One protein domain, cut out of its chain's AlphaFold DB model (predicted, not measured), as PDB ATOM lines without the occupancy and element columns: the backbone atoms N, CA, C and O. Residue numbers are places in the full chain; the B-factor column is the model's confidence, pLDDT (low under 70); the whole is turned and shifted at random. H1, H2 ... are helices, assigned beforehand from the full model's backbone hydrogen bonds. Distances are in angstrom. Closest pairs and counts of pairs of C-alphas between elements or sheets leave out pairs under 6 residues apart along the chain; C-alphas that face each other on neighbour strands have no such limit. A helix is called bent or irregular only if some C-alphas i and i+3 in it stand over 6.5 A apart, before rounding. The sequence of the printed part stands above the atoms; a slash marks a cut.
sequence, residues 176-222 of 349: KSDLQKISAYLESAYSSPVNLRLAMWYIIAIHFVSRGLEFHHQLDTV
ATOM      1  N   LYS A 176     145.802 219.245 212.336       90.94
ATOM      2  CA  LYS A 176     145.470 217.977 211.655       90.94
ATOM      3  C   LYS A 176     146.177 216.767 212.277       90.94
ATOM      4  O   LYS A 176     145.571 215.710 212.397       90.94
ATOM      5  N   SER A 177     147.425 216.933 212.715       93.94
ATOM      6  CA  SER A 177     148.184 215.888 213.412       93.94
ATOM      7  C   SER A 177     147.544 215.476 214.736       93.94
ATOM      8  O   SER A 177     147.596 214.311 215.110       93.94
ATOM      9  N   ASP A 178     146.937 216.418 215.456       93.06
ATOM     10  CA  ASP A 178     146.266 216.114 216.717       93.06
ATOM     11  C   ASP A 178     144.892 215.497 216.468       93.06
ATOM     12  O   ASP A 178     144.521 214.567 217.175       93.06
ATOM     13  N   LEU A 179     144.192 215.905 215.403       89.81
ATOM     14  CA  LEU A 179     142.984 215.212 214.945       89.81
ATOM     15  C   LEU A 179     143.264 213.742 214.597       89.81
ATOM     16  O   LEU A 179     142.466 212.886 214.958       89.81
ATOM     17  N   GLN A 180     144.407 213.439 213.972       91.25
ATOM     18  CA  GLN A 180     144.833 212.060 213.686       91.25
ATOM     19  C   GLN A 180     145.154 211.261 214.955       91.25
ATOM     20  O   GLN A 180     144.819 210.085 215.056       91.25
ATOM     21  N   LYS A 181     145.786 211.884 215.957       92.06
ATOM     22  CA  LYS A 181     146.007 211.226 217.257       92.06
ATOM     23  C   LYS A 181     144.687 210.946 217.963       92.06
ATOM     24  O   LYS A 181     144.539 209.889 218.566       92.06
ATOM     25  N   ILE A 182     143.745 211.887 217.890       89.94
ATOM     26  CA  ILE A 182     142.409 211.697 218.440       89.94
ATOM     27  C   ILE A 182     141.720 210.547 217.703       89.94
ATOM     28  O   ILE A 182     141.263 209.633 218.372       89.94
ATOM     29  N   SER A 183     141.710 210.516 216.366       87.31
ATOM     30  CA  SER A 183     141.077 209.420 215.620       87.31
ATOM     31  C   SER A 183     141.682 208.059 215.969       87.31
ATOM     32  O   SER A 183     140.938 207.159 216.335       87.31
ATOM     33  N   ALA A 184     143.012 207.938 215.997       89.50
ATOM     34  CA  ALA A 184     143.693 206.698 216.378       89.50
ATOM     35  C   ALA A 184     143.381 206.271 217.827       89.50
ATOM     36  O   ALA A 184     143.201 205.090 218.118       89.50
ATOM     37  N   TYR A 185     143.281 207.228 218.755       86.69
ATOM     38  CA  TYR A 185     142.865 206.942 220.128       86.69
ATOM     39  C   TYR A 185     141.417 206.427 220.180       86.69
ATOM     40  O   TYR A 185     141.127 205.472 220.903       86.69
ATOM     41  N   LEU A 186     140.524 207.013 219.379       87.00
ATOM     42  CA  LEU A 186     139.119 206.617 219.292       87.00
ATOM     43  C   LEU A 186     138.896 205.298 218.538       87.00
ATOM     44  O   LEU A 186     137.937 204.603 218.842       87.00
ATOM     45  N   GLU A 187     139.781 204.895 217.629       84.81
ATOM     46  CA  GLU A 187     139.734 203.567 216.993       84.81
ATOM     47  C   GLU A 187     139.875 202.440 218.031       84.81
ATOM     48  O   GLU A 187     139.233 201.397 217.929       84.81
ATOM     49  N   SER A 188     140.631 202.682 219.108       81.31
ATOM     50  CA  SER A 188     140.740 201.763 220.250       81.31
ATOM     51  C   SER A 188     139.575 201.857 221.250       81.31
ATOM     52  O   SER A 188     139.636 201.277 222.334       81.31
ATOM     53  N   ALA A 189     138.494 202.579 220.931       81.81
ATOM     54  CA  ALA A 189     137.356 202.781 221.832       81.81
ATOM     55  C   ALA A 189     136.760 201.467 222.354       81.81
ATOM     56  O   ALA A 189     136.422 201.364 223.531       81.81
ATOM     57  N   TYR A 190     136.690 200.447 221.503       79.56
ATOM     58  CA  TYR A 190     136.100 199.151 221.834       79.56
ATOM     59  C   TYR A 190     136.912 198.317 222.819       79.56
ATOM     60  O   TYR A 190     136.377 197.398 223.432       79.56
ATOM     61  N   SER A 191     138.197 198.628 222.999       85.69
ATOM     62  CA  SER A 191     139.060 197.853 223.889       85.69
ATOM     63  C   SER A 191     138.825 198.175 225.366       85.69
ATOM     64  O   SER A 191     139.294 197.440 226.233       85.69
ATOM     65  N   SER A 192     138.142 199.283 225.681       87.19
ATOM     66  CA  SER A 192     137.877 199.704 227.055       87.19
ATOM     67  C   SER A 192     136.574 200.496 227.156       87.19
ATOM     68  O   SER A 192     136.406 201.483 226.439       87.19
ATOM     69  N   PRO A 193     135.689 200.180 228.117       87.50
ATOM     70  CA  PRO A 193     134.457 200.944 228.326       87.50
ATOM     71  C   PRO A 193     134.722 202.428 228.639       87.50
ATOM     72  O   PRO A 193     133.899 203.291 228.340       87.50
ATOM     73  N   VAL A 194     135.891 202.755 229.204       85.88
ATOM     74  CA  VAL A 194     136.298 204.148 229.447       85.88
ATOM     75  C   VAL A 194     136.596 204.870 228.132       85.88
ATOM     76  O   VAL A 194     136.158 206.007 227.957       85.88
ATOM     77  N   ASN A 195     137.295 204.207 227.208       86.56
ATOM     78  CA  ASN A 195     137.624 204.772 225.900       86.56
ATOM     79  C   ASN A 195     136.362 204.918 225.044       86.56
ATOM     80  O   ASN A 195     136.178 205.962 224.425       86.56
ATOM     81  N   LEU A 196     135.452 203.939 225.088       88.25
ATOM     82  CA  LEU A 196     134.147 204.019 224.429       88.25
ATOM     83  C   LEU A 196     133.335 205.228 224.904       88.25
ATOM     84  O   LEU A 196     132.809 205.988 224.092       88.25
ATOM     85  N   ARG A 197     133.284 205.463 226.220       87.94
ATOM     86  CA  ARG A 197     132.600 206.635 226.781       87.94
ATOM     87  C   ARG A 197     133.228 207.951 226.313       87.94
ATOM     88  O   ARG A 197     132.502 208.891 226.000       87.94
ATOM     89  N   LEU A 198     134.560 208.034 226.266       87.75
ATOM     90  CA  LEU A 198     135.270 209.221 225.771       87.75
ATOM     91  C   LEU A 198     135.033 209.449 224.271       87.75
ATOM     92  O   LEU A 198     134.851 210.594 223.860       87.75
ATOM     93  N   ALA A 199     134.977 208.376 223.478       89.00
ATOM     94  CA  ALA A 199     134.660 208.425 222.055       89.00
ATOM     95  C   ALA A 199     133.260 208.976 221.806       89.00
ATOM     96  O   ALA A 199     133.098 209.938 221.056       89.00
ATOM     97  N   MET A 200     132.265 208.426 222.502       87.00
ATOM     98  CA  MET A 200     130.882 208.873 222.382       87.00
ATOM     99  C   MET A 200     130.733 210.341 222.796       87.00
ATOM    100  O   MET A 200     130.125 211.136 222.082       87.00
ATOM    101  N   TRP A 201     131.364 210.732 223.909       85.88
ATOM    102  CA  TRP A 201     131.396 212.124 224.354       85.88
ATOM    103  C   TRP A 201     132.004 213.062 223.302       85.88
ATOM    104  O   TRP A 201     131.435 214.114 223.021       85.88
ATOM    105  N   TYR A 202     133.135 212.684 222.700       87.12
ATOM    106  CA  TYR A 202     133.811 213.489 221.681       87.12
ATOM    107  C   TYR A 202     132.958 213.664 220.417       87.12
ATOM    108  O   TYR A 202     132.829 214.783 219.918       87.12
ATOM    109  N   ILE A 203     132.342 212.580 219.935       85.12
ATOM    110  CA  ILE A 203     131.447 212.585 218.769       85.12
ATOM    111  C   ILE A 203     130.267 213.531 219.028       85.12
ATOM    112  O   ILE A 203     130.041 214.463 218.254       85.12
ATOM    113  N   ILE A 204     129.574 213.375 220.161       85.06
ATOM    114  CA  ILE A 204     128.455 214.250 220.543       85.06
ATOM    115  C   ILE A 204     128.918 215.714 220.640       85.06
ATOM    116  O   ILE A 204     128.268 216.610 220.098       85.06
ATOM    117  N   ALA A 205     130.057 215.974 221.285       84.25
ATOM    118  CA  ALA A 205     130.566 217.329 221.472       84.25
ATOM    119  C   ALA A 205     130.899 218.034 220.144       84.25
ATOM    120  O   ALA A 205     130.626 219.228 220.008       84.25
ATOM    121  N   ILE A 206     131.457 217.320 219.159       83.56
ATOM    122  CA  ILE A 206     131.787 217.890 217.845       83.56
ATOM    123  C   ILE A 206     130.549 218.108 216.983       83.56
ATOM    124  O   ILE A 206     130.434 219.167 216.369       83.56
ATOM    125  N   HIS A 207     129.625 217.146 216.937       82.62
ATOM    126  CA  HIS A 207     128.454 217.249 216.062       82.62
ATOM    127  C   HIS A 207     127.439 218.281 216.554       82.62
ATOM    128  O   HIS A 207     126.870 219.009 215.745       82.62
ATOM    129  N   PHE A 208     127.246 218.395 217.869       81.50
ATOM    130  CA  PHE A 208     126.283 219.339 218.441       81.50
ATOM    131  C   PHE A 208     126.910 220.668 218.876       81.50
ATOM    132  O   PHE A 208     126.184 221.589 219.248       81.50
ATOM    133  N   VAL A 209     128.246 220.788 218.840       72.69
ATOM    134  CA  VAL A 209     129.006 221.972 219.297       72.69
ATOM    135  C   VAL A 209     128.515 222.435 220.679       72.69
ATOM    136  O   VAL A 209     128.356 223.627 220.965       72.69
ATOM    137  N   SER A 210     128.202 221.468 221.544       67.88
ATOM    138  CA  SER A 210     127.603 221.741 222.842       67.88
ATOM    139  C   SER A 210     128.662 222.319 223.779       67.88
ATOM    140  O   SER A 210     129.817 221.883 223.822       67.88
ATOM    141  N   ARG A 211     128.301 223.342 224.563       67.19
ATOM    142  CA  ARG A 211     129.191 223.769 225.649       67.19
ATOM    143  C   ARG A 211     129.207 222.655 226.687       67.19
ATOM    144  O   ARG A 211     128.155 222.135 227.046       67.19
ATOM    145  N   GLY A 212     130.390 222.329 227.206       60.78
ATOM    146  CA  GLY A 212     130.625 221.102 227.978       60.78
ATOM    147  C   GLY A 212     129.727 220.849 229.200       60.78
ATOM    148  O   GLY A 212     129.705 219.721 229.677       60.78
ATOM    149  N   LEU A 213     128.988 221.849 229.697       58.94
ATOM    150  CA  LEU A 213     128.040 221.707 230.811       58.94
ATOM    151  C   LEU A 213     126.563 221.907 230.419       58.94
ATOM    152  O   LEU A 213     125.685 221.697 231.249       58.94
ATOM    153  N   GLU A 214     126.273 222.352 229.194       64.38
ATOM    154  CA  GLU A 214     124.906 222.702 228.779       64.38
ATOM    155  C   GLU A 214     124.067 221.476 228.412       64.38
ATOM    156  O   GLU A 214     122.846 221.546 228.509       64.38
ATOM    157  N   PHE A 215     124.708 220.365 228.038       60.09
ATOM    158  CA  PHE A 215     124.023 219.196 227.477       60.09
ATOM    159  C   PHE A 215     124.322 217.893 228.232       60.09
ATOM    160  O   PHE A 215     123.431 217.085 228.461       60.09
ATOM    161  N   HIS A 216     125.557 217.702 228.703       64.31
ATOM    162  CA  HIS A 216     126.007 216.388 229.184       64.31
ATOM    163  C   HIS A 216     125.319 215.883 230.463       64.31
ATOM    164  O   HIS A 216     125.288 214.681 230.680       64.31
ATOM    165  N   HIS A 217     124.760 216.766 231.296       63.72
ATOM    166  CA  HIS A 217     124.021 216.363 232.504       63.72
ATOM    167  C   HIS A 217     122.527 216.107 232.263       63.72
ATOM    168  O   HIS A 217     121.856 215.626 233.167       63.72
ATOM    169  N   GLN A 218     122.003 216.475 231.091       65.31
ATOM    170  CA  GLN A 218     120.599 216.252 230.718       65.31
ATOM    171  C   GLN A 218     120.406 214.921 229.980       65.31
ATOM    172  O   GLN A 218     119.277 214.461 229.852       65.31
ATOM    173  N   LEU A 219     121.501 214.296 229.533       63.78
ATOM    174  CA  LEU A 219     121.531 212.933 229.011       63.78
ATOM    175  C   LEU A 219     121.419 211.947 230.185       63.78
ATOM    176  O   LEU A 219     122.415 211.378 230.629       63.78
ATOM    177  N   ASP A 220     120.222 211.828 230.751       56.88
ATOM    178  CA  ASP A 220     119.900 210.800 231.741       56.88
ATOM    179  C   ASP A 220     119.312 209.567 231.039       56.88
ATOM    180  O   ASP A 220     118.790 209.660 229.928       56.88
ATOM    181  N   THR A 221     119.352 208.414 231.697       53.75
ATOM    182  CA  THR A 221     118.840 207.112 231.223       53.75
ATOM    183  C   THR A 221     117.381 207.141 230.742       53.75
ATOM    184  O   THR A 221     116.971 206.307 229.944       53.75
ATOM    185  N   VAL A 222     116.588 208.129 231.169       46.03
ATOM    186  CA  VAL A 222     115.197 208.330 230.721       46.03
ATOM    187  C   VAL A 222     115.117 208.978 229.326       46.03
ATOM    188  O   VAL A 222     114.149 208.753 228.603       46.03
TER     189      VAL A 222
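AT A GLANCE: This is residues 176 to 222 of the 349 residues of an uncharacterized protein of Crassostrea gigas (UniProt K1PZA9). Two helices of equal residue count, H1 and H2, make an open V, joined at its point by a tight turn. From the far end of H2 an unnamed tail, residues 209 to 222, turns back on the side of H2 away from H1, and its last residues, 217 to 222, stand free. The printed part has 47 residues with two named helices, H1 then H2, and no named strand; the class is all helix. The whole is loose, with a radius of gyration of the C-alphas of 12.0 A, and flat, spanning 33 by 24 by 13 A.

HOW THE PARTS SIT: H1, residues 176 to 191, touches H2, residues 193 to 208, and their closest C-alphas, those of Ala 189 and Leu 196, are 4.3 A apart. H1 touches H2 with residues 186 to 190 alone, and H2 touches H1 with residues 195 to 199 alone. The two run opposite ways at a steep tilt of 46 degrees. Their centres are 11.3 A apart. In H2 every O i to N i+4 pair is within hydrogen-bond range; in H1 8 of 12 are.

IN THESE COORDINATES: H1 begins at C-alpha 176, at (145.470, 217.977, 211.655), and measures 24.4 A from first to last C-alpha. It is irregular: C-alphas 187 and 190 are 7.5 A apart. H2 begins at C-alpha 193, at (134.457, 200.944, 228.326), and ends 22.4 A away at C-alpha 208, at (126.283, 219.339, 218.441).

THE WHOLE: The two C-alphas farthest apart, those of Ser 177 and Val 222, are 38.0 A apart. The printed part has no cut, and the link from H1 to H2 is tight. The mean pLDDT of the printed part is 79.4, and the model's confidence is under 70 at residues 210 to 222.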